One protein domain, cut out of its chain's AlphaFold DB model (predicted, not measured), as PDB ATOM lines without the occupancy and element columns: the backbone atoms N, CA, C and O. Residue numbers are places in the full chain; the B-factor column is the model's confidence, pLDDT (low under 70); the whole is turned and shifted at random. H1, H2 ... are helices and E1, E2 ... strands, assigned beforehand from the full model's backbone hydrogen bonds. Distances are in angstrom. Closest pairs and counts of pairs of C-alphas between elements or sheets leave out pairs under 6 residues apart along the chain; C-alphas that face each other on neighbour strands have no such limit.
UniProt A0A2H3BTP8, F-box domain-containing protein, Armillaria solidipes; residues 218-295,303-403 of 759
ATOM      1  N   THR A 218      26.644  17.457 -21.023       97.31
ATOM      2  CA  THR A 218      25.213  17.141 -21.058       97.31
ATOM      3  C   THR A 218      24.943  15.734 -21.581       97.31
ATOM      4  O   THR A 218      25.227  15.437 -22.742       97.31
ATOM      5  N   VAL A 219      24.288  14.900 -20.774       96.88
ATOM      6  CA  VAL A 219      23.858  13.548 -21.164       96.88
ATOM      7  C   VAL A 219      22.337  13.457 -21.176       96.88
ATOM      8  O   VAL A 219      21.682  13.906 -20.243       96.88
ATOM      9  N   GLY A 220      21.752  12.884 -22.222       93.44
ATOM     10  CA  GLY A 220      20.322  12.611 -22.321       93.44
ATOM     11  C   GLY A 220      20.032  11.125 -22.474       93.44
ATOM     12  O   GLY A 220      20.693  10.431 -23.238       93.44
ATOM     13  N   VAL A 221      19.026  10.638 -21.763       90.44
ATOM     14  CA  VAL A 221      18.523   9.270 -21.890       90.44
ATOM     15  C   VAL A 221      17.246   9.304 -22.731       90.44
ATOM     16  O   VAL A 221      16.365  10.118 -22.463       90.44
ATOM     17  N   HIS A 222      17.154   8.455 -23.756       83.69
ATOM     18  CA  HIS A 222      15.973   8.326 -24.618       83.69
ATOM     19  C   HIS A 222      15.125   7.091 -24.308       83.69
ATOM     20  O   HIS A 222      15.647   6.071 -23.859       83.69
ATOM     21  N   GLY A 223      13.842   7.192 -24.678       67.12
ATOM     22  CA  GLY A 223      12.894   6.084 -24.796       67.12
ATOM     23  C   GLY A 223      12.111   5.759 -23.518       67.12
ATOM     24  O   GLY A 223      12.505   6.169 -22.422       67.12
ATOM     25  N   PRO A 224      11.003   5.008 -23.648       58.66
ATOM     26  CA  PRO A 224      10.420   4.289 -22.531       58.66
ATOM     27  C   PRO A 224      11.322   3.092 -22.224       58.66
ATOM     28  O   PRO A 224      11.781   2.377 -23.115       58.66
ATOM     29  N   LEU A 225      11.582   2.837 -20.948       56.06
ATOM     30  CA  LEU A 225      12.438   1.718 -20.535       56.06
ATOM     31  C   LEU A 225      11.760   0.351 -20.658       56.06
ATOM     32  O   LEU A 225      12.388  -0.676 -20.418       56.06
ATOM     33  N   THR A 226      10.492   0.369 -21.064       49.94
ATOM     34  CA  THR A 226       9.560  -0.752 -21.139       49.94
ATOM     35  C   THR A 226       9.256  -1.204 -22.575       49.94
ATOM     36  O   THR A 226       8.441  -2.102 -22.769       49.94
ATOM     37  N   GLU A 227       9.884  -0.635 -23.612       43.06
ATOM     38  CA  GLU A 227       9.522  -0.957 -25.000       43.06
ATOM     39  C   GLU A 227       9.843  -2.418 -25.396       43.06
ATOM     40  O   GLU A 227      10.959  -2.889 -25.165       43.06
ATOM     41  N   ARG A 228       8.841  -3.081 -26.012       42.12
ATOM     42  CA  ARG A 228       8.693  -4.389 -26.723       42.12
ATOM     43  C   ARG A 228       9.854  -5.394 -26.839       42.12
ATOM     44  O   ARG A 228       9.585  -6.579 -26.991       42.12
ATOM     45  N   THR A 229      11.113  -4.994 -26.730       42.88
ATOM     46  CA  THR A 229      12.292  -5.875 -26.647       42.88
ATOM     47  C   THR A 229      12.199  -6.931 -25.536       42.88
ATOM     48  O   THR A 229      12.839  -7.970 -25.637       42.88
ATOM     49  N   PHE A 230      11.395  -6.696 -24.491       43.03
ATOM     50  CA  PHE A 230      11.238  -7.626 -23.365       43.03
ATOM     51  C   PHE A 230       9.932  -8.435 -23.370       43.03
ATOM     52  O   PHE A 230       9.805  -9.353 -22.563       43.03
ATOM     53  N   GLN A 231       8.988  -8.174 -24.290       41.50
ATOM     54  CA  GLN A 231       7.740  -8.953 -24.373       41.50
ATOM     55  C   GLN A 231       7.985 -10.426 -24.748       41.50
ATOM     56  O   GLN A 231       7.185 -11.283 -24.393       41.50
ATOM     57  N   GLN A 232       9.116 -10.745 -25.386       41.53
ATOM     58  CA  GLN A 232       9.479 -12.124 -25.730       41.53
ATOM     59  C   GLN A 232      10.163 -12.901 -24.589       41.53
ATOM     60  O   GLN A 232      10.394 -14.096 -24.735       41.53
ATOM     61  N   ALA A 233      10.490 -12.268 -23.451       40.09
ATOM     62  CA  ALA A 233      11.347 -12.876 -22.422       40.09
ATOM     63  C   ALA A 233      10.633 -13.321 -21.127       40.09
ATOM     64  O   ALA A 233      11.307 -13.780 -20.209       40.09
ATOM     65  N   GLY A 234       9.306 -13.185 -21.005       40.94
ATOM     66  CA  GLY A 234       8.518 -13.745 -19.886       40.94
ATOM     67  C   GLY A 234       8.861 -13.258 -18.461       40.94
ATOM     68  O   GLY A 234       8.273 -13.738 -17.496       40.94
ATOM     69  N   GLY A 235       9.799 -12.318 -18.296       46.88
ATOM     70  CA  GLY A 235      10.183 -11.727 -17.012       46.88
ATOM     71  C   GLY A 235       9.500 -10.383 -16.752       46.88
ATOM     72  O   GLY A 235       9.116  -9.686 -17.684       46.88
ATOM     73  N   SER A 236       9.384  -9.992 -15.475       55.12
ATOM     74  CA  SER A 236       8.939  -8.649 -15.058       55.12
ATOM     75  C   SER A 236       9.820  -7.576 -15.721       55.12
ATOM     76  O   SER A 236      10.957  -7.343 -15.303       55.12
ATOM     77  N   ILE A 237       9.276  -6.972 -16.785       54.78
ATOM     78  CA  ILE A 237       9.909  -6.036 -17.735       54.78
ATOM     79  C   ILE A 237      10.627  -4.883 -17.017       54.78
ATOM     80  O   ILE A 237      11.690  -4.432 -17.442       54.78
ATOM     81  N   ASP A 238      10.102  -4.478 -15.867       62.25
ATOM     82  CA  ASP A 238      10.576  -3.326 -15.115       62.25
ATOM     83  C   ASP A 238      12.005  -3.515 -14.567       62.25
ATOM     84  O   ASP A 238      12.852  -2.627 -14.680       62.25
ATOM     85  N   LYS A 239      12.344  -4.698 -14.033       66.50
ATOM     86  CA  LYS A 239      13.601  -4.903 -13.277       66.50
ATOM     87  C   LYS A 239      14.869  -4.732 -14.116       66.50
ATOM     88  O   LYS A 239      15.860  -4.192 -13.622       66.50
ATOM     89  N   ILE A 240      14.855  -5.192 -15.367       71.00
ATOM     90  CA  ILE A 240      16.035  -5.144 -16.244       71.00
ATOM     91  C   ILE A 240      16.294  -3.707 -16.711       71.00
ATOM     92  O   ILE A 240      17.441  -3.252 -16.689       71.00
ATOM     93  N   GLY A 241      15.236  -2.974 -17.074       75.56
ATOM     94  CA  GLY A 241      15.332  -1.562 -17.449       75.56
ATOM     95  C   GLY A 241      15.915  -0.711 -16.319       75.56
ATOM     96  O   GLY A 241      16.834   0.079 -16.542       75.56
ATOM     97  N   PHE A 242      15.463  -0.940 -15.084       76.19
ATOM     98  CA  PHE A 242      15.986  -0.249 -13.907       76.19
ATOM     99  C   PHE A 242      17.436  -0.569 -13.579       76.19
ATOM    100  O   PHE A 242      18.209   0.347 -13.297       76.19
ATOM    101  N   GLY A 243      17.814  -1.849 -13.614       78.19
ATOM    102  CA  GLY A 243      19.202  -2.257 -13.394       78.19
ATOM    103  C   GLY A 243      20.144  -1.581 -14.391       78.19
ATOM    104  O   GLY A 243      21.193  -1.062 -14.010       78.19
ATOM    105  N   ARG A 244      19.734  -1.490 -15.662       81.69
ATOM    106  CA  ARG A 244      20.507  -0.798 -16.701       81.69
ATOM    107  C   ARG A 244      20.542   0.712 -16.522       81.69
ATOM    108  O   ARG A 244      21.599   1.305 -16.704       81.69
ATOM    109  N   LEU A 245      19.435   1.349 -16.135       86.00
ATOM    110  CA  LEU A 245      19.452   2.782 -15.841       86.00
ATOM    111  C   LEU A 245      20.417   3.078 -14.691       86.00
ATOM    112  O   LEU A 245      21.237   3.983 -14.804       86.00
ATOM    113  N   ALA A 246      20.364   2.292 -13.615       84.50
ATOM    114  CA  ALA A 246      21.283   2.429 -12.492       84.50
ATOM    115  C   ALA A 246      22.746   2.267 -12.914       84.50
ATOM    116  O   ALA A 246      23.586   3.073 -12.513       84.50
ATOM    117  N   LEU A 247      23.037   1.284 -13.772       85.31
ATOM    118  CA  LEU A 247      24.359   1.109 -14.366       85.31
ATOM    119  C   LEU A 247      24.790   2.346 -15.159       85.31
ATOM    120  O   LEU A 247      25.872   2.868 -14.917       85.31
ATOM    121  N   VAL A 248      23.943   2.852 -16.059       90.38
ATOM    122  CA  VAL A 248      24.243   4.044 -16.867       90.38
ATOM    123  C   VAL A 248      24.482   5.267 -15.983       90.38
ATOM    124  O   VAL A 248      25.456   5.979 -16.199       90.38
ATOM    125  N   LEU A 249      23.670   5.497 -14.949       91.06
ATOM    126  CA  LEU A 249      23.884   6.591 -13.994       91.06
ATOM    127  C   LEU A 249      25.211   6.428 -13.229       91.06
ATOM    128  O   LEU A 249      25.944   7.401 -13.057       91.06
ATOM    129  N   ALA A 250      25.564   5.204 -12.827       89.06
ATOM    130  CA  ALA A 250      26.848   4.905 -12.192       89.06
ATOM    131  C   ALA A 250      28.049   5.024 -13.151       89.06
ATOM    132  O   ALA A 250      29.171   5.240 -12.702       89.06
ATOM    133  N   LEU A 251      27.846   4.874 -14.460       90.50
ATOM    134  CA  LEU A 251      28.873   5.146 -15.468       90.50
ATOM    135  C   LEU A 251      29.004   6.652 -15.729       90.50
ATOM    136  O   LEU A 251      30.121   7.158 -15.790       90.50
ATOM    137  N   ILE A 252      27.889   7.388 -15.793       92.88
ATOM    138  CA  ILE A 252      27.896   8.852 -15.945       92.88
ATOM    139  C   ILE A 252      28.618   9.522 -14.772       92.88
ATOM    140  O   ILE A 252      29.350  10.482 -14.991       92.88
ATOM    141  N   SER A 253      28.486   9.010 -13.542       92.06
ATOM    142  CA  SER A 253      29.204   9.568 -12.385       92.06
ATOM    143  C   SER A 253      30.731   9.502 -12.508       92.06
ATOM    144  O   SER A 253      31.424  10.278 -11.849       92.06
ATOM    145  N   LYS A 254      31.266   8.620 -13.366       92.50
ATOM    146  CA  LYS A 254      32.704   8.541 -13.667       92.50
ATOM    147  C   LYS A 254      33.164   9.613 -14.660       92.50
ATOM    148  O   LYS A 254      34.358   9.883 -14.727       92.50
ATOM    149  N   VAL A 255      32.251  10.242 -15.402       93.88
ATOM    150  CA  VAL A 255      32.561  11.340 -16.329       93.88
ATOM    151  C   VAL A 255      32.407  12.667 -15.585       93.88
ATOM    152  O   VAL A 255      31.323  13.249 -15.514       93.88
ATOM    153  N   THR A 256      33.496  13.152 -14.990       91.62
ATOM    154  CA  THR A 256      33.462  14.283 -14.042       91.62
ATOM    155  C   THR A 256      33.011  15.609 -14.653       91.62
ATOM    156  O   THR A 256      32.530  16.480 -13.931       91.62
ATOM    157  N   THR A 257      33.124  15.765 -15.972       95.88
ATOM    158  CA  THR A 257      32.713  16.974 -16.694       95.88
ATOM    159  C   THR A 257      31.203  17.088 -16.884       95.88
ATOM    160  O   THR A 257      30.708  18.176 -17.195       95.88
ATOM    161  N   VAL A 258      30.452  15.995 -16.699       97.00
ATOM    162  CA  VAL A 258      28.999  16.008 -16.875       97.00
ATOM    163  C   VAL A 258      28.372  16.769 -15.715       97.00
ATOM    164  O   VAL A 258      28.499  16.387 -14.555       97.00
ATOM    165  N   THR A 259      27.658  17.842 -16.047       96.81
ATOM    166  CA  THR A 259      26.944  18.695 -15.084       96.81
ATOM    167  C   THR A 259      25.439  18.713 -15.320       96.81
ATOM    168  O   THR A 259      24.678  19.104 -14.432       96.81
ATOM    169  N   SER A 260      24.983  18.256 -16.492       97.06
ATOM    170  CA  SER A 260      23.571  18.185 -16.839       97.06
ATOM    171  C   SER A 260      23.160  16.799 -17.315       97.06
ATOM    172  O   SER A 260      23.787  16.210 -18.195       97.06
ATOM    173  N   ILE A 261      22.047  16.309 -16.774       95.19
ATOM    174  CA  ILE A 261      21.396  15.080 -17.219       95.19
ATOM    175  C   ILE A 261      19.961  15.385 -17.657       95.19
ATOM    176  O   ILE A 261      19.245  16.155 -17.012       95.19
ATOM    177  N   LYS A 262      19.530  14.751 -18.749       92.44
ATOM    178  CA  LYS A 262      18.142  14.720 -19.213       92.44
ATOM    179  C   LYS A 262      17.615  13.298 -19.073       92.44
ATOM    180  O   LYS A 262      18.119  12.404 -19.745       92.44
ATOM    181  N   LEU A 263      16.615  13.087 -18.227       87.75
ATOM    182  CA  LEU A 263      15.969  11.785 -18.049       87.75
ATOM    183  C   LEU A 263      14.555  11.825 -18.630       87.75
ATOM    184  O   LEU A 263      13.901  12.873 -18.526       87.75
ATOM    185  N   PRO A 264      14.072  10.723 -19.234       77.50
ATOM    186  CA  PRO A 264      12.641  10.564 -19.438       77.50
ATOM    187  C   PRO A 264      11.960  10.590 -18.063       77.50
ATOM    188  O   PRO A 264      12.584  10.233 -17.056       77.50
ATOM    189  N   PHE A 265      10.711  11.053 -17.985       67.00
ATOM    190  CA  PHE A 265      10.018  11.140 -16.702       67.00
ATOM    191  C   PHE A 265      10.035   9.796 -15.973       67.00
ATOM    192  O   PHE A 265       9.636   8.762 -16.509       67.00
ATOM    193  N   LEU A 266      10.475   9.850 -14.712       60.53
ATOM    194  CA  LEU A 266      10.560   8.700 -13.816       60.53
ATOM    195  C   LEU A 266       9.185   8.077 -13.488       60.53
ATOM    196  O   LEU A 266       9.136   7.010 -12.899       60.53
ATOM    197  N   SER A 267       8.083   8.699 -13.906       49.97
ATOM    198  CA  SER A 267       6.713   8.180 -13.798       49.97
ATOM    199  C   SER A 267       6.352   7.117 -14.840       49.97
ATOM    200  O   SER A 267       5.391   6.391 -14.639       49.97
ATOM    201  N   HIS A 268       7.091   7.005 -15.955       53.41
ATOM    202  CA  HIS A 268       6.928   5.874 -16.889       53.41
ATOM    203  C   HIS A 268       7.425   4.549 -16.298       53.41
ATOM    204  O   HIS A 268       7.336   3.493 -16.917       53.41
ATOM    205  N   PHE A 269       7.988   4.626 -15.105       55.03
ATOM    206  CA  PHE A 269       8.400   3.517 -14.302       55.03
ATOM    207  C   PHE A 269       7.336   3.391 -13.221       55.03
ATOM    208  O   PHE A 269       7.168   4.349 -12.471       55.03
ATOM    209  N   ALA A 270       6.609   2.272 -13.146       51.72
ATOM    210  CA  ALA A 270       5.570   2.070 -12.133       51.72
ATOM    211  C   ALA A 270       6.110   2.522 -10.762       51.72
ATOM    212  O   ALA A 270       7.055   1.935 -10.248       51.72
ATOM    213  N   GLY A 271       5.621   3.629 -10.218       46.72
ATOM    214  CA  GLY A 271       6.284   4.523  -9.267       46.72
ATOM    215  C   GLY A 271       6.645   3.893  -7.929       46.72
ATOM    216  O   GLY A 271       7.527   4.389  -7.225       46.72
ATOM    217  N   THR A 272       6.050   2.746  -7.600       52.03
ATOM    218  CA  THR A 272       6.505   1.922  -6.481       52.03
ATOM    219  C   THR A 272       7.849   1.265  -6.780       52.03
ATOM    220  O   THR A 272       8.673   1.168  -5.882       52.03
ATOM    221  N   SER A 273       8.142   0.865  -8.015       59.38
ATOM    222  CA  SER A 273       9.298   0.043  -8.388       59.38
ATOM    223  C   SER A 273      10.646   0.786  -8.384       59.38
ATOM    224  O   SER A 273      11.542   0.324  -7.684       59.38
ATOM    225  N   TRP A 274      10.824   1.968  -9.000       67.75
ATOM    226  CA  TRP A 274      12.122   2.692  -8.915       67.75
ATOM    227  C   TRP A 274      12.500   3.009  -7.468       67.75
ATOM    228  O   TRP A 274      13.623   2.784  -7.011       67.75
ATOM    229  N   LEU A 275      11.515   3.508  -6.719       65.38
ATOM    230  CA  LEU A 275      11.682   3.860  -5.320       65.38
ATOM    231  C   LEU A 275      11.762   2.631  -4.406       65.38
ATOM    232  O   LEU A 275      12.263   2.796  -3.294       65.38
ATOM    233  N   SER A 276      11.356   1.436  -4.854       62.62
ATOM    234  CA  SER A 276      11.423   0.191  -4.071       62.62
ATOM    235  C   SER A 276      12.524  -0.787  -4.475       62.62
ATOM    236  O   SER A 276      12.685  -1.827  -3.833       62.62
ATOM    237  N   ILE A 277      13.311  -0.470  -5.502       64.81
ATOM    238  CA  ILE A 277      14.411  -1.324  -5.941       64.81
ATOM    239  C   ILE A 277      15.662  -1.058  -5.104       64.81
ATOM    240  O   ILE A 277      16.132   0.077  -4.959       64.81
ATOM    241  N   LYS A 278      16.224  -2.146  -4.568       64.19
ATOM    242  CA  LYS A 278      17.597  -2.197  -4.076       64.19
ATOM    243  C   LYS A 278      18.527  -2.492  -5.239       64.19
ATOM    244  O   LYS A 278      18.316  -3.435  -6.001       64.19
ATOM    245  N   PHE A 279      19.592  -1.713  -5.302       66.31
ATOM    246  CA  PHE A 279      20.681  -1.899  -6.237       66.31
ATOM    247  C   PHE A 279      21.834  -2.576  -5.488       66.31
ATOM    248  O   PHE A 279      22.448  -1.973  -4.605       66.31
ATOM    249  N   ALA A 280      22.074  -3.857  -5.768       58.19
ATOM    250  CA  ALA A 280      23.223  -4.570  -5.217       58.19
ATOM    251  C   ALA A 280      24.469  -4.239  -6.051       58.19
ATOM    252  O   ALA A 280      24.505  -4.504  -7.252       58.19
ATOM    253  N   VAL A 281      25.486  -3.654  -5.414       55.75
ATOM    254  CA  VAL A 281      26.801  -3.444  -6.034       55.75
ATOM    255  C   VAL A 281      27.542  -4.781  -5.998       55.75
ATOM    256  O   VAL A 281      28.017  -5.183  -4.937       55.75
ATOM    257  N   HIS A 282      27.647  -5.483  -7.128       49.19
ATOM    258  CA  HIS A 282      28.604  -6.587  -7.235       49.19
ATOM    259  C   HIS A 282      30.003  -6.031  -7.565       49.19
ATOM    260  O   HIS A 282      30.124  -5.174  -8.438       49.19
ATOM    261  N   PRO A 283      31.076  -6.510  -6.912       37.31
ATOM    262  CA  PRO A 283      32.438  -5.984  -7.068       37.31
ATOM    263  C   PRO A 283      33.152  -6.394  -8.375       37.31
ATOM    264  O   PRO A 283      34.367  -6.243  -8.471       37.31
ATOM    265  N   SER A 284      32.441  -6.907  -9.385       43.47
ATOM    266  CA  SER A 284      33.033  -7.299 -10.673       43.47
ATOM    267  C   SER A 284      32.708  -6.276 -11.776       43.47
ATOM    268  O   SER A 284      31.540  -5.916 -11.935       43.47
ATOM    269  N   PRO A 285      33.700  -5.841 -12.580       42.09
ATOM    270  CA  PRO A 285      33.521  -4.864 -13.658       42.09
ATOM    271  C   PRO A 285      32.704  -5.377 -14.861       42.09
ATOM    272  O   PRO A 285      32.492  -4.617 -15.801       42.09
ATOM    273  N   THR A 286      32.234  -6.631 -14.849       42.75
ATOM    274  CA  THR A 286      31.522  -7.264 -15.976       42.75
ATOM    275  C   THR A 286      30.121  -7.801 -15.650       42.75
ATOM    276  O   THR A 286      29.514  -8.442 -16.505       42.75
ATOM    277  N   THR A 287      29.555  -7.540 -14.465       46.06
ATOM    278  CA  THR A 287      28.228  -8.082 -14.082       46.06
ATOM    279  C   THR A 287      27.174  -7.020 -13.772       46.06
ATOM    280  O   THR A 287      27.409  -6.072 -13.030       46.06
ATOM    281  N   SER A 288      25.985  -7.248 -14.336       48.97
ATOM    282  CA  SER A 288      24.744  -6.474 -14.234       48.97
ATOM    283  C   SER A 288      24.358  -6.071 -12.806       48.97
ATOM    284  O   SER A 288      24.342  -6.916 -11.909       48.97
ATOM    285  N   TRP A 289      23.910  -4.825 -12.620       50.62
ATOM    286  CA  TRP A 289      23.146  -4.440 -11.432       50.62
ATOM    287  C   TRP A 289      21.835  -5.233 -11.399       50.62
ATOM    288  O   TRP A 289      21.012  -5.112 -12.308       50.62
ATOM    289  N   GLN A 290      21.634  -6.047 -10.363       53.34
ATOM    290  CA  GLN A 290      20.365  -6.739 -10.151       53.34
ATOM    291  C   GLN A 290      19.442  -5.885  -9.280       53.34
ATOM    292  O   GLN A 290      19.817  -5.453  -8.188       53.34
ATOM    293  N   ALA A 291      18.230  -5.647  -9.781       51.81
ATOM    294  CA  ALA A 291      17.162  -4.982  -9.051       51.81
ATOM    295  C   ALA A 291      16.472  -5.978  -8.102       51.81
ATOM    296  O   ALA A 291      15.780  -6.895  -8.554       51.81
ATOM    297  N   ILE A 292      16.644  -5.803  -6.789       54.00
ATOM    298  CA  ILE A 292      16.029  -6.660  -5.760       54.00
ATOM    299  C   ILE A 292      14.878  -5.889  -5.083       54.00
ATOM    300  O   ILE A 292      15.103  -4.756  -4.651       54.00
ATOM    301  N   PRO A 293      13.658  -6.452  -4.961       49.97
ATOM    302  CA  PRO A 293      12.549  -5.801  -4.255       49.97
ATOM    303  C   PRO A 293      12.868  -5.536  -2.774       49.97
ATOM    304  O   PRO A 293      13.475  -6.371  -2.100       49.97
ATOM    305  N   LEU A 294      12.430  -4.394  -2.237       51.88
ATOM    306  CA  LEU A 294      12.445  -4.128  -0.795       51.88
ATOM    307  C   LEU A 294      11.462  -5.058  -0.060       51.88
ATOM    308  O   LEU A 294      10.252  -4.884  -0.151       51.88
ATOM    309  N   THR A 295      11.978  -6.000   0.730       43.16
ATOM    310  CA  THR A 295      11.205  -6.735   1.744       43.16
ATOM    311  C   THR A 295      11.616  -6.258   3.142       43.16
ATOM    312  O   THR A 295      12.691  -6.624   3.617       43.16
ATOM    313  N   ALA A 303      21.016   2.885   2.404       49.91
ATOM    314  CA  ALA A 303      20.827   4.161   1.711       49.91
ATOM    315  C   ALA A 303      22.059   4.595   0.879       49.91
ATOM    316  O   ALA A 303      21.986   5.570   0.127       49.91
ATOM    317  N   ARG A 304      23.208   3.915   1.012       52.81
ATOM    318  CA  ARG A 304      24.459   4.261   0.305       52.81
ATOM    319  C   ARG A 304      24.568   3.696  -1.117       52.81
ATOM    320  O   ARG A 304      25.457   4.120  -1.842       52.81
ATOM    321  N   THR A 305      23.689   2.789  -1.538       65.06
ATOM    322  CA  THR A 305      23.829   2.052  -2.811       65.06
ATOM    323  C   THR A 305      23.007   2.610  -3.975       65.06
ATOM    324  O   THR A 305      22.911   1.971  -5.020       65.06
ATOM    325  N   ARG A 306      22.410   3.800  -3.829       79.25
ATOM    326  CA  ARG A 306      21.613   4.411  -4.902       79.25
ATOM    327  C   ARG A 306      22.475   5.114  -5.955       79.25
ATOM    328  O   ARG A 306      23.304   5.945  -5.576       79.25
ATOM    329  N   PRO A 307      22.261   4.843  -7.255       83.56
ATOM    330  CA  PRO A 307      23.064   5.416  -8.332       83.56
ATOM    331  C   PRO A 307      22.935   6.943  -8.426       83.56
ATOM    332  O   PRO A 307      23.908   7.617  -8.748       83.56
ATOM    333  N   GLU A 308      21.784   7.521  -8.076       87.25
ATOM    334  CA  GLU A 308      21.558   8.971  -8.111       87.25
ATOM    335  C   GLU A 308      22.459   9.720  -7.126       87.25
ATOM    336  O   GLU A 308      22.910  10.832  -7.400       87.25
ATOM    337  N   ARG A 309      22.800   9.086  -5.997       86.31
ATOM    338  CA  ARG A 309      23.707   9.669  -4.999       86.31
ATOM    339  C   ARG A 309      25.157   9.717  -5.475       86.31
ATOM    340  O   ARG A 309      25.937  10.489  -4.922       86.31
ATOM    341  N   LEU A 310      25.513   8.937  -6.498       86.44
ATOM    342  CA  LEU A 310      26.833   8.985  -7.131       86.44
ATOM    343  C   LEU A 310      26.984  10.203  -8.056       86.44
ATOM    344  O   LEU A 310      28.096  10.552  -8.431       86.44
ATOM    345  N   LEU A 311      25.890  10.874  -8.419       89.62
ATOM    346  CA  LEU A 311      25.865  11.973  -9.385       89.62
ATOM    347  C   LEU A 311      26.162  13.334  -8.737       89.62
ATOM    348  O   LEU A 311      25.430  14.306  -8.919       89.62
ATOM    349  N   PHE A 312      27.251  13.421  -7.973       89.88
ATOM    350  CA  PHE A 312      27.603  14.626  -7.210       89.88
ATOM    351  C   PHE A 312      27.982  15.836  -8.084       89.88
ATOM    352  O   PHE A 312      27.903  16.964  -7.600       89.88
ATOM    353  N   ASN A 313      28.341  15.626  -9.353       91.56
ATOM    354  CA  ASN A 313      28.646  16.701 -10.308       91.56
ATOM    355  C   ASN A 313      27.408  17.228 -11.053       91.56
ATOM    356  O   ASN A 313      27.472  18.272 -11.702       91.56
ATOM    357  N   ILE A 314      26.267  16.537 -10.959       95.44
ATOM    358  CA  ILE A 314      25.058  16.906 -11.697       95.44
ATOM    359  C   ILE A 314      24.339  18.046 -10.983       95.44
ATOM    360  O   ILE A 314      23.728  17.859  -9.933       95.44
ATOM    361  N   THR A 315      24.386  19.227 -11.593       96.44
ATOM    362  CA  THR A 315      23.748  20.453 -11.095       96.44
ATOM    363  C   THR A 315      22.437  20.761 -11.811       96.44
ATOM    364  O   THR A 315      21.568  21.419 -11.238       96.44
ATOM    365  N   LYS A 316      22.246  20.256 -13.037       96.50
ATOM    366  CA  LYS A 316      21.026  20.470 -13.824       96.50
ATOM    367  C   LYS A 316      20.348  19.160 -14.214       96.50
ATOM    368  O   LYS A 316      20.870  18.409 -15.038       96.50
ATOM    369  N   LEU A 317      19.133  18.952 -13.713       94.88
ATOM    370  CA  LEU A 317      18.265  17.834 -14.076       94.88
ATOM    371  C   LEU A 317      17.142  18.321 -14.998       94.88
ATOM    372  O   LEU A 317      16.399  19.237 -14.659       94.88
ATOM    373  N   THR A 318      17.019  17.716 -16.178       92.56
ATOM    374  CA  THR A 318      15.900  17.963 -17.099       92.56
ATOM    375  C   THR A 318      15.040  16.716 -17.199       92.56
ATOM    376  O   THR A 318      15.543  15.639 -17.506       92.56
ATOM    377  N   LEU A 319      13.745  16.872 -16.987       88.38
ATOM    378  CA  LEU A 319      12.754  15.822 -17.106       88.38
ATOM    379  C   LEU A 319      11.894  16.092 -18.345       88.38
ATOM    380  O   LEU A 319      11.480  17.231 -18.588       88.38
ATOM    381  N   HIS A 320      11.681  15.069 -19.166       82.81
ATOM    382  CA  HIS A 320      10.922  15.174 -20.412       82.81
ATOM    383  C   HIS A 320      10.042  13.943 -20.630       82.81
ATOM    384  O   HIS A 320      10.388  12.853 -20.175       82.81
ATOM    385  N   ALA A 321       8.907  14.113 -21.310       73.44
ATOM    386  CA  ALA A 321       8.032  12.992 -21.629       73.44
ATOM    387  C   ALA A 321       8.645  12.115 -22.711       73.44
ATOM    388  O   ALA A 321       9.395  12.584 -23.578       73.44
ATOM    389  N   VAL A 322       8.318  10.829 -22.642       65.69
ATOM    390  CA  VAL A 322       8.572   9.924 -23.752       65.69
ATOM    391  C   VAL A 322       7.567  10.272 -24.846       65.69
ATOM    392  O   VAL A 322       6.358  10.161 -24.661       65.69
ATOM    393  N   GLN A 323       8.077  10.729 -25.986       55.31
ATOM    394  CA  GLN A 323       7.256  11.109 -27.130       55.31
ATOM    395  C   GLN A 323       6.419   9.903 -27.596       55.31
ATOM    396  O   GLN A 323       6.972   8.828 -27.818       55.31
ATOM    397  N   GLY A 324       5.098  10.077 -27.725       55.72
ATOM    398  CA  GLY A 324       4.174   9.031 -28.190       55.72
ATOM    399  C   GLY A 324       3.540   8.149 -27.106       55.72
ATOM    400  O   GLY A 324       2.815   7.223 -27.456       55.72
ATOM    401  N   TYR A 325       3.768   8.420 -25.815       54.59
ATOM    402  CA  TYR A 325       3.124   7.691 -24.715       54.59
ATOM    403  C   TYR A 325       2.250   8.621 -23.871       54.59
ATOM    404  O   TYR A 325       2.757   9.561 -23.262       54.59
ATOM    405  N   HIS A 326       0.948   8.330 -23.789       52.50
ATOM    406  CA  HIS A 326       0.079   8.942 -22.784       52.50
ATOM    407  C   HIS A 326       0.480   8.434 -21.398       52.50
ATOM    408  O   HIS A 326       0.634   7.230 -21.180       52.50
ATOM    409  N   LEU A 327       0.696   9.354 -20.461       55.28
ATOM    410  CA  LEU A 327       1.048   9.008 -19.094       55.28
ATOM    411  C   LEU A 327      -0.217   8.567 -18.355       55.28
ATOM    412  O   LEU A 327      -1.124   9.367 -18.132       55.28
ATOM    413  N   HIS A 328      -0.271   7.307 -17.925       56.62
ATOM    414  CA  HIS A 328      -1.173   6.945 -16.837       56.62
ATOM    415  C   HIS A 328      -0.673   7.637 -15.567       56.62
ATOM    416  O   HIS A 328       0.516   7.576 -15.240       56.62
ATOM    417  N   ARG A 329      -1.575   8.333 -14.867       58.41
ATOM    418  CA  ARG A 329      -1.271   8.986 -13.596       58.41
ATOM    419  C   ARG A 329      -0.914   7.917 -12.572       58.41
ATOM    420  O   ARG A 329      -1.796   7.321 -11.961       58.41
ATOM    421  N   ASP A 330       0.375   7.703 -12.349       63.53
ATOM    422  CA  ASP A 330       0.805   6.888 -11.224       63.53
ATOM    423  C   ASP A 330       0.657   7.703  -9.938       63.53
ATOM    424  O   ASP A 330       1.509   8.518  -9.578       63.53
ATOM    425  N   VAL A 331      -0.462   7.486  -9.251       63.25
ATOM    426  CA  VAL A 331      -0.796   8.137  -7.976       63.25
ATOM    427  C   VAL A 331       0.250   7.875  -6.886       63.25
ATOM    428  O   VAL A 331       0.326   8.641  -5.927       63.25
ATOM    429  N   ASN A 332       1.078   6.836  -7.036       64.25
ATOM    430  CA  ASN A 332       2.128   6.480  -6.086       64.25
ATOM    431  C   ASN A 332       3.490   7.101  -6.432       64.25
ATOM    432  O   ASN A 332       4.416   7.027  -5.617       64.25
ATOM    433  N   PHE A 333       3.653   7.706  -7.614       73.56
ATOM    434  CA  PHE A 333       4.916   8.328  -8.001       73.56
ATOM    435  C   PHE A 333       5.072   9.723  -7.376       73.56
ATOM    436  O   PHE A 333       4.466  10.708  -7.802       73.56
ATOM    437  N   ASP A 334       5.954   9.826  -6.381       82.25
ATOM    438  CA  ASP A 334       6.314  11.100  -5.760       82.25
ATOM    439  C   ASP A 334       7.531  11.733  -6.457       82.25
ATOM    440  O   ASP A 334       8.690  11.403  -6.174       82.25
ATOM    441  N   ILE A 335       7.258  12.690  -7.350       85.12
ATOM    442  CA  ILE A 335       8.280  13.462  -8.070       85.12
ATOM    443  C   ILE A 335       9.243  14.192  -7.124       85.12
ATOM    444  O   ILE A 335      10.435  14.289  -7.408       85.12
ATOM    445  N   VAL A 336       8.756  14.665  -5.976       88.56
ATOM    446  CA  VAL A 336       9.555  15.405  -4.994       88.56
ATOM    447  C   VAL A 336      10.561  14.460  -4.347       88.56
ATOM    448  O   VAL A 336      11.746  14.785  -4.242       88.56
ATOM    449  N   LYS A 337      10.113  13.253  -3.983       87.06
ATOM    450  CA  LYS A 337      10.988  12.193  -3.468       87.06
ATOM    451  C   LYS A 337      11.990  11.716  -4.517       87.06
ATOM    452  O   LYS A 337      13.121  11.414  -4.164       87.06
ATOM    453  N   ALA A 338      11.603  11.637  -5.789       85.62
ATOM    454  CA  ALA A 338      12.510  11.227  -6.857       85.62
ATOM    455  C   ALA A 338      13.622  12.264  -7.102       85.62
ATOM    456  O   ALA A 338      14.792  11.900  -7.209       85.62
ATOM    457  N   VAL A 339      13.282  13.557  -7.134       89.00
ATOM    458  CA  VAL A 339      14.261  14.644  -7.317       89.00
ATOM    459  C   VAL A 339      15.193  14.770  -6.107       89.00
ATOM    460  O   VAL A 339      16.388  14.998  -6.293       89.00
ATOM    461  N   SER A 340      14.703  14.549  -4.881       89.00
ATOM    462  CA  SER A 340      15.532  14.648  -3.667       89.00
ATOM    463  C   SER A 340      16.642  13.592  -3.577       89.00
ATOM    464  O   SER A 340      17.572  13.732  -2.780       89.00
ATOM    465  N   LEU A 341      16.605  12.558  -4.427       87.69
ATOM    466  CA  LEU A 341      17.680  11.570  -4.551       87.69
ATOM    467  C   LEU A 341      18.936  12.120  -5.240       87.69
ATOM    468  O   LEU A 341      19.985  11.486  -5.135       87.69
ATOM    469  N   PHE A 342      18.851  13.277  -5.904       90.81
ATOM    470  CA  PHE A 342      19.966  13.920  -6.597       90.81
ATOM    471  C   PHE A 342      20.566  15.048  -5.731       90.81
ATOM    472  O   PHE A 342      20.088  16.184  -5.761       90.81
ATOM    473  N   PRO A 343      21.642  14.783  -4.965       86.56
ATOM    474  CA  PRO A 343      22.091  15.664  -3.880       86.56
ATOM    475  C   PRO A 343      22.732  16.982  -4.341       86.56
ATOM    476  O   PRO A 343      22.974  17.864  -3.517       86.56
ATOM    477  N   SER A 344      23.057  17.121  -5.624       93.38
ATOM    478  CA  SER A 344      23.773  18.283  -6.169       93.38
ATOM    479  C   SER A 344      22.945  19.118  -7.142       93.38
ATOM    480  O   SER A 344      23.431  20.136  -7.631       93.38
ATOM    481  N   VAL A 345      21.695  18.727  -7.405       95.25
ATOM    482  CA  VAL A 345      20.844  19.426  -8.371       95.25
ATOM    483  C   VAL A 345      20.431  20.788  -7.819       95.25
ATOM    484  O   VAL A 345      19.772  20.891  -6.786       95.25
ATOM    485  N   THR A 346      20.804  21.837  -8.548       96.12
ATOM    486  CA  THR A 346      20.443  23.234  -8.276       96.12
ATOM    487  C   THR A 346      19.412  23.771  -9.262       96.12
ATOM    488  O   THR A 346      18.695  24.723  -8.953       96.12
ATOM    489  N   THR A 347      19.310  23.151 -10.441       96.38
ATOM    490  CA  THR A 347      18.358  23.515 -11.492       96.38
ATOM    491  C   THR A 347      17.546  22.302 -11.928       96.38
ATOM    492  O   THR A 347      18.105  21.323 -12.420       96.38
ATOM    493  N   LEU A 348      16.224  22.397 -11.817       94.75
ATOM    494  CA  LEU A 348      15.270  21.411 -12.317       94.75
ATOM    495  C   LEU A 348      14.489  21.997 -13.496       94.75
ATOM    496  O   LEU A 348      14.026  23.136 -13.444       94.75
ATOM    497  N   CYS A 349      14.347  21.234 -14.574       93.38
ATOM    498  CA  CYS A 349      13.630  21.657 -15.773       93.38
ATOM    499  C   CYS A 349      12.607  20.609 -16.195       93.38
ATOM    500  O   CYS A 349      12.976  19.476 -16.483       93.38
ATOM    501  N   PHE A 350      11.340  21.002 -16.262       89.12
ATOM    502  CA  PHE A 350      10.249  20.228 -16.835       89.12
ATOM    503  C   PHE A 350      10.042  20.702 -18.267       89.12
ATOM    504  O   PHE A 350       9.566  21.814 -18.498       89.12
ATOM    505  N   ARG A 351      10.447  19.881 -19.236       82.56
ATOM    506  CA  ARG A 351      10.389  20.259 -20.653       82.56
ATOM    507  C   ARG A 351       8.996  20.092 -21.259       82.56
ATOM    508  O   ARG A 351       8.700  20.765 -22.238       82.56
ATOM    509  N   ASP A 352       8.177  19.207 -20.696       76.44
ATOM    510  CA  ASP A 352       6.836  18.916 -21.200       76.44
ATOM    511  C   ASP A 352       5.757  19.348 -20.199       76.44
ATOM    512  O   ASP A 352       5.704  18.858 -19.071       76.44
ATOM    513  N   HIS A 353       4.902  20.274 -20.625       72.00
ATOM    514  CA  HIS A 353       3.746  20.756 -19.874       72.00
ATOM    515  C   HIS A 353       2.610  19.724 -19.749       72.00
ATOM    516  O   HIS A 353       1.879  19.749 -18.756       72.00
ATOM    517  N   HIS A 354       2.476  18.789 -20.699       71.62
ATOM    518  CA  HIS A 354       1.467  17.731 -20.636       71.62
ATOM    519  C   HIS A 354       1.724  16.817 -19.442       71.62
ATOM    520  O   HIS A 354       0.792  16.426 -18.754       71.62
ATOM    521  N   TYR A 355       2.990  16.598 -19.098       72.31
ATOM    522  CA  TYR A 355       3.348  15.837 -17.909       72.31
ATOM    523  C   TYR A 355       2.831  16.462 -16.607       72.31
ATOM    524  O   TYR A 355       2.317  15.758 -15.740       72.31
ATOM    525  N   LEU A 356       2.961  17.785 -16.452       76.88
ATOM    526  CA  LEU A 356       2.448  18.473 -15.263       76.88
ATOM    527  C   LEU A 356       0.933  18.297 -15.159       76.88
ATOM    528  O   LEU A 356       0.417  18.077 -14.067       76.88
ATOM    529  N   ARG A 357       0.230  18.322 -16.296       77.62
ATOM    530  CA  ARG A 357      -1.202  18.020 -16.374       77.62
ATOM    531  C   ARG A 357      -1.504  16.583 -15.962       77.62
ATOM    532  O   ARG A 357      -2.329  16.390 -15.073       77.62
ATOM    533  N   ASP A 358      -0.807  15.608 -16.532       72.31
ATOM    534  CA  ASP A 358      -1.069  14.182 -16.305       72.31
ATOM    535  C   ASP A 358      -0.790  13.763 -14.851       72.31
ATOM    536  O   ASP A 358      -1.515  12.958 -14.269       72.31
ATOM    537  N   MET A 359       0.202  14.382 -14.206       72.31
ATOM    538  CA  MET A 359       0.482  14.176 -12.781       72.31
ATOM    539  C   MET A 359      -0.475  14.934 -11.842       72.31
ATOM    540  O   MET A 359      -0.416  14.749 -10.623       72.31
ATOM    541  N   GLY A 360      -1.363  15.777 -12.376       76.50
ATOM    542  CA  GLY A 360      -2.271  16.623 -11.595       76.50
ATOM    543  C   GLY A 360      -1.598  17.841 -10.948       76.50
ATOM    544  O   GLY A 360      -2.130  18.399  -9.987       76.50
ATOM    545  N   TRP A 361      -0.427  18.244 -11.449       82.62
ATOM    546  CA  TRP A 361       0.300  19.440 -11.012       82.62
ATOM    547  C   TRP A 361      -0.072  20.706 -11.784       82.62
ATOM    548  O   TRP A 361       0.288  21.787 -11.331       82.62
ATOM    549  N   LEU A 362      -0.794  20.594 -12.903       80.81
ATOM    550  CA  LEU A 362      -1.298  21.760 -13.628       80.81
ATOM    551  C   LEU A 362      -2.288  22.538 -12.747       80.81
ATOM    552  O   LEU A 362      -3.278  21.970 -12.287       80.81
ATOM    553  N   GLY A 363      -2.005  23.815 -12.497       80.00
ATOM    554  CA  GLY A 363      -2.733  24.657 -11.539       80.00
ATOM    555  C   GLY A 363      -2.338  24.445 -10.069       80.00
ATOM    556  O   GLY A 363      -2.802  25.181  -9.200       80.00
ATOM    557  N   ASN A 364      -1.470  23.472  -9.775       85.44
ATOM    558  CA  ASN A 364      -0.937  23.162  -8.443       85.44
ATOM    559  C   ASN A 364       0.592  23.344  -8.376       85.44
ATOM    560  O   ASN A 364       1.254  22.815  -7.478       85.44
ATOM    561  N   GLU A 365       1.183  24.087  -9.312       87.12
ATOM    562  CA  GLU A 365       2.630  24.259  -9.432       87.12
ATOM    563  C   GLU A 365       3.216  24.928  -8.186       87.12
ATOM    564  O   GLU A 365       4.318  24.582  -7.775       87.12
ATOM    565  N   GLY A 366       2.468  25.821  -7.529       86.75
ATOM    566  CA  GLY A 366       2.877  26.425  -6.257       86.75
ATOM    567  C   GLY A 366       3.106  25.392  -5.153       86.75
ATOM    568  O   GLY A 366       4.160  25.379  -4.524       86.75
ATOM    569  N   VAL A 367       2.170  24.449  -4.995       89.19
ATOM    570  CA  VAL A 367       2.288  23.350  -4.022       89.19
ATOM    571  C   VAL A 367       3.487  22.461  -4.358       89.19
ATOM    572  O   VAL A 367       4.225  22.039  -3.465       89.19
ATOM    573  N   LEU A 368       3.712  22.186  -5.646       90.19
ATOM    574  CA  LEU A 368       4.883  21.437  -6.091       90.19
ATOM    575  C   LEU A 368       6.186  22.180  -5.765       90.19
ATOM    576  O   LEU A 368       7.121  21.560  -5.259       90.19
ATOM    577  N   LEU A 369       6.254  23.488  -6.026       92.19
ATOM    578  CA  LEU A 369       7.420  24.324  -5.727       92.19
ATOM    579  C   LEU A 369       7.724  24.353  -4.223       92.19
ATOM    580  O   LEU A 369       8.884  24.176  -3.853       92.19
ATOM    581  N   ASP A 370       6.712  24.470  -3.359       89.88
ATOM    582  CA  ASP A 370       6.875  24.436  -1.896       89.88
ATOM    583  C   ASP A 370       7.401  23.079  -1.408       89.88
ATOM    584  O   ASP A 370       8.327  22.987  -0.587       89.88
ATOM    585  N   ARG A 371       6.852  21.986  -1.951       93.12
ATOM    586  CA  ARG A 371       7.323  20.630  -1.640       93.12
ATOM    587  C   ARG A 371       8.748  20.396  -2.146       93.12
ATOM    588  O   ARG A 371       9.559  19.802  -1.440       93.12
ATOM    589  N   LEU A 372       9.085  20.886  -3.337       92.44
ATOM    590  CA  LEU A 372      10.440  20.801  -3.882       92.44
ATOM    591  C   LEU A 372      11.426  21.631  -3.058       92.44
ATOM    592  O   LEU A 372      12.507  21.141  -2.743       92.44
ATOM    593  N   SER A 373      11.047  22.845  -2.654       90.50
ATOM    594  CA  SER A 373      11.882  23.711  -1.819       90.50
ATOM    595  C   SER A 373      12.155  23.106  -0.443       90.50
ATOM    596  O   SER A 373      13.250  23.281   0.087       90.50
ATOM    597  N   SER A 374      11.179  22.412   0.148       89.81
ATOM    598  CA  SER A 374      11.352  21.764   1.454       89.81
ATOM    599  C   SER A 374      12.178  20.477   1.368       89.81
ATOM    600  O   SER A 374      13.014  20.231   2.236       89.81
ATOM    601  N   ALA A 375      11.992  19.671   0.319       90.12
ATOM    602  CA  ALA A 375      12.686  18.391   0.169       90.12
ATOM    603  C   ALA A 375      14.081  18.490  -0.476       90.12
ATOM    604  O   ALA A 375      14.911  17.604  -0.271       90.12
ATOM    605  N   CYS A 376      14.347  19.533  -1.270       91.88
ATOM    606  CA  CYS A 376      15.574  19.690  -2.054       91.88
ATOM    607  C   CYS A 376      16.280  21.013  -1.692       91.88
ATOM    608  O   CYS A 376      16.176  21.988  -2.434       91.88
ATOM    609  N   PRO A 377      17.050  21.075  -0.588       87.81
ATOM    610  CA  PRO A 377      17.578  22.339  -0.049       87.81
ATOM    611  C   PRO A 377      18.589  23.054  -0.961       87.81
ATOM    612  O   PRO A 377      18.866  24.236  -0.777       87.81
ATOM    613  N   ARG A 378      19.167  22.346  -1.937       92.25
ATOM    614  CA  ARG A 378      20.104  22.902  -2.928       92.25
ATOM    615  C   ARG A 378      19.422  23.357  -4.216       92.25
ATOM    616  O   ARG A 378      20.073  23.966  -5.057       92.25
ATOM    617  N   LEU A 379      18.131  23.074  -4.381       94.38
ATOM    618  CA  LEU A 379      17.391  23.450  -5.573       94.38
ATOM    619  C   LEU A 379      17.099  24.955  -5.535       94.38
ATOM    620  O   LEU A 379      16.443  25.453  -4.626       94.38
ATOM    621  N   HIS A 380      17.603  25.688  -6.524       93.62
ATOM    622  CA  HIS A 380      17.481  27.146  -6.604       93.62
ATOM    623  C   HIS A 380      16.563  27.588  -7.735       93.62
ATOM    624  O   HIS A 380      15.920  28.629  -7.641       93.62
ATOM    625  N   THR A 381      16.529  26.826  -8.825       94.94
ATOM    626  CA  THR A 381      15.759  27.155 -10.022       94.94
ATOM    627  C   THR A 381      14.898  25.972 -10.428       94.94
ATOM    628  O   THR A 381      15.409  24.867 -10.610       94.94
ATOM    629  N   VAL A 382      13.613  26.225 -10.652       94.12
ATOM    630  CA  VAL A 382      12.688  25.278 -11.282       94.12
ATOM    631  C   VAL A 382      12.123  25.930 -12.533       94.12
ATOM    632  O   VAL A 382      11.718  27.086 -12.500       94.12
ATOM    633  N   THR A 383      12.135  25.217 -13.652       91.56
ATOM    634  CA  THR A 383      11.579  25.702 -14.922       91.56
ATOM    635  C   THR A 383      10.450  24.793 -15.376       91.56
ATOM    636  O   THR A 383      10.650  23.582 -15.449       91.56
ATOM    637  N   PHE A 384       9.292  25.372 -15.685       88.00
ATOM    638  CA  PHE A 384       8.148  24.688 -16.286       88.00
ATOM    639  C   PHE A 384       7.970  25.227 -17.709       88.00
ATOM    640  O   PHE A 384       7.543  26.364 -17.904       88.00
ATOM    641  N   GLY A 385       8.378  24.449 -18.715       79.31
ATOM    642  CA  GLY A 385       8.443  24.928 -20.095       79.31
ATOM    643  C   GLY A 385       9.378  26.135 -20.226       79.31
ATOM    644  O   GLY A 385      10.590  26.011 -20.042       79.31
ATOM    645  N   LEU A 386       8.807  27.301 -20.542       74.50
ATOM    646  CA  LEU A 386       9.528  28.573 -20.677       74.50
ATOM    647  C   LEU A 386       9.562  29.402 -19.381       74.50
ATOM    648  O   LEU A 386      10.345  30.346 -19.284       74.50
ATOM    649  N   VAL A 387       8.751  29.054 -18.378       81.19
ATOM    650  CA  VAL A 387       8.624  29.829 -17.137       81.19
ATOM    651  C   VAL A 387       9.691  29.395 -16.138       81.19
ATOM    652  O   VAL A 387       9.874  28.205 -15.884       81.19
ATOM    653  N   LYS A 388      10.409  30.365 -15.560       89.00
ATOM    654  CA  LYS A 388      11.489  30.143 -14.590       89.00
ATOM    655  C   LYS A 388      11.093  30.653 -13.206       89.00
ATOM    656  O   LYS A 388      10.864  31.843 -13.028       89.00
ATOM    657  N   HIS A 389      11.129  29.770 -12.216       89.00
ATOM    658  CA  HIS A 389      10.886  30.063 -10.807       89.00
ATOM    659  C   HIS A 389      12.199  30.007 -10.024       89.00
ATOM    660  O   HIS A 389      12.945  29.027 -10.119       89.00
ATOM    661  N   GLN A 390      12.484  31.049  -9.241       89.88
ATOM    662  CA  GLN A 390      13.569  31.030  -8.261       89.88
ATOM    663  C   GLN A 390      13.013  30.633  -6.893       89.88
ATOM    664  O   GLN A 390      12.069  31.247  -6.411       89.88
ATOM    665  N   LEU A 391      13.603  29.613  -6.269       84.75
ATOM    666  CA  LEU A 391      13.193  29.118  -4.949       84.75
ATOM    667  C   LEU A 391      13.850  29.888  -3.789       84.75
ATOM    668  O   LEU A 391      13.499  29.691  -2.627       84.75
ATOM    669  N   ALA A 392      14.815  30.768  -4.074       60.84
ATOM    670  CA  ALA A 392      15.497  31.548  -3.050       60.84
ATOM    671  C   ALA A 392      14.534  32.571  -2.419       60.84
ATOM    672  O   ALA A 392      14.223  33.588  -3.028       60.84
ATOM    673  N   ARG A 393      14.098  32.290  -1.180       52.25
ATOM    674  CA  ARG A 393      13.187  33.115  -0.363       52.25
ATOM    675  C   ARG A 393      11.842  33.401  -1.041       52.25
ATOM    676  O   ARG A 393      11.531  34.539  -1.377       52.25
ATOM    677  N   MET A 394      10.981  32.387  -1.128       47.09
ATOM    678  CA  MET A 394       9.551  32.681  -1.023       47.09
ATOM    679  C   MET A 394       9.297  33.218   0.392       47.09
ATOM    680  O   MET A 394       9.284  32.456   1.361       47.09
ATOM    681  N   ASP A 395       9.172  34.541   0.527       45.44
ATOM    682  CA  ASP A 395       8.584  35.145   1.722       45.44
ATOM    683  C   ASP A 395       7.198  34.521   1.900       45.44
ATOM    684  O   ASP A 395       6.303  34.704   1.068       45.44
ATOM    685  N   ARG A 396       7.058  33.716   2.961       44.56
ATOM    686  CA  ARG A 396       5.835  32.994   3.325       44.56
ATOM    687  C   ARG A 396       4.717  34.010   3.567       44.56
ATOM    688  O   ARG A 396       4.556  34.491   4.683       44.56
ATOM    689  N   GLY A 397       3.981  34.383   2.526       45.09
ATOM    690  CA  GLY A 397       2.897  35.355   2.654       45.09
ATOM    691  C   GLY A 397       2.507  36.108   1.389       45.09
ATOM    692  O   GLY A 397       1.441  36.718   1.389       45.09
ATOM    693  N   LYS A 398       3.295  36.065   0.307       42.00
ATOM    694  CA  LYS A 398       2.825  36.583  -0.986       42.00
ATOM    695  C   LYS A 398       2.210  35.451  -1.812       42.00
ATOM    696  O   LYS A 398       2.929  34.502  -2.123       42.00
ATOM    697  N   PRO A 399       0.909  35.514  -2.158       40.53
ATOM    698  CA  PRO A 399       0.339  34.574  -3.111       40.53
ATOM    699  C   PRO A 399       1.119  34.672  -4.424       40.53
ATOM    700  O   PRO A 399       1.502  35.767  -4.840       40.53
ATOM    701  N   LEU A 400       1.372  33.524  -5.054       41.34
ATOM    702  CA  LEU A 400       1.875  33.453  -6.423       41.34
ATOM    703  C   LEU A 400       0.912  34.253  -7.305       41.34
ATOM    704  O   LEU A 400      -0.192  33.795  -7.592       41.34
ATOM    705  N   SER A 401       1.287  35.472  -7.685       37.25
ATOM    706  CA  SER A 401       0.523  36.249  -8.648       37.25
ATOM    707  C   SER A 401       0.724  35.606 -10.016       37.25
ATOM    708  O   SER A 401       1.716  35.863 -10.694       37.25
ATOM    709  N   TRP A 402      -0.216  34.755 -10.417       40.69
ATOM    710  CA  TRP A 402      -0.382  34.289 -11.797       40.69
ATOM    711  C   TRP A 402      -0.976  35.388 -12.684       40.69
ATOM    712  O   TRP A 402      -1.908  35.162 -13.445       40.69
ATOM    713  N   ILE A 403      -0.472  36.607 -12.550       40.31
ATOM    714  CA  ILE A 403      -0.950  37.747 -13.310       40.31
ATOM    715  C   ILE A 403       0.222  38.116 -14.209       40.31
ATOM    716  O   ILE A 403       1.163  38.765 -13.763       40.31
TER     717      ILE A 403
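AT A GLANCE: This is residues 218 to 295 and 303 to 403 of the 759 residues of the protein "F-box domain-containing protein" of Armillaria solidipes (UniProt A0A2H3BTP8). The chain winds in stacked turns along a twisted wall of short strands, in which E1, E2, E5, E6 and E7 lie side by side and E8 folds back along E7 at one edge. H1, H2, H4 and H6 follow one another on one side of this wall, the other face is bare of named helices, and the small hairpin of E3 and E4 packs on H1 near the E1 end. The printed part has 179 residues with six named helices and eight named strands, in the order E1 H1 E2 H2 E3 E4 H3 E5 H4 E6 H5 H6 E7 E8; under half of the residues, 82, are in named elements, and the class is mixed, helices and strands. The larger sheet runs E1 E2 E5 E6 E7 E8 and is mixed, while E3 and E4 are antiparallel. The whole is compact, with a radius of gyration of the C-alphas of 16.9 A, and elongated, spanning 53 by 34 by 32 A.

HOW THE PARTS SIT: Begin at E1, residues 218 to 221, an edge strand parallel to E2, residues 260 to 264; N 219 and O 260 are 2.9 A apart. Between them comes H1, residues 237 to 252, which only grazes the sheet with residues 245 to 252. Next look at H2, residues 271 to 276: it is close to H1 but not clearly touching, with C-alphas 242 and 274 the closest at 7.0 A. E3, residues 277 to 280, and E4, residues 290 to 293, form a hairpin, with N 278 and O 292 at 2.8 A; the closest C-alphas of H1 and E4, Gly 243 and Ala 291, are 5.5 A apart. H3, residues 307 to 310, touches residues 246 to 250 of H1, closest at C-alphas 246 and 307, 5.4 A. E5, residues 316 to 320, is parallel to E2, with N 263 and O 318 at 2.9 A. H4, residues 335 to 339, is not on the sheet. E6, residues 347 to 350, is parallel to E5, with N 319 and O 349 at 2.8 A. H5, residues 353 to 358, only grazes the sheet with residues 353 to 356. H6, residues 365 to 375, touches H4, closest at C-alphas 336 and 372, 5.6 A. E7, residues 381 to 384, is parallel to E6, with N 350 and O 383 at 2.8 A; H6 is over E7 at a height over the sheet of 10.4 A. E8, residues 387 to 390, makes a hairpin with E7, with N 382 and O 389 at 2.9 A. Three strand-helix-strand units, parallel neighbour strands joined through helices, have right-handed crossovers: E1, H1, E2; E5, H4, E6; and E6, H5 H6, E7. Every O i to N i+4 pair is within hydrogen-bond range in H4, H5 and H6; H1 has 11 of 12 and H2 1 of 2, and H3 is too short for one.

IN THESE COORDINATES: Find C-alpha 218 at (25.213, 17.141, -21.058), where E1 begins. H1 runs 23.4 A from C-alpha 237 at (9.909, -6.036, -17.735) to C-alpha 252; H6 measures 15.1 A, E2 13.6 A and E5 13.2 A. E8 ends at C-alpha 390, (13.569, 31.030, -8.261).

THE WHOLE: The C-alphas of Ser 284 and Ile 403 are the two farthest apart, 56.5 A. Residues 296 to 302 are not printed, and C-alphas 295 and 303 are 14.5 A apart across this cut. The links E1 to H1 and E5 to H4 are long. The mean pLDDT of the printed part is 72.8; 74 residues are under 70, among them 223 to 239, 265 to 295 and 392 to 403.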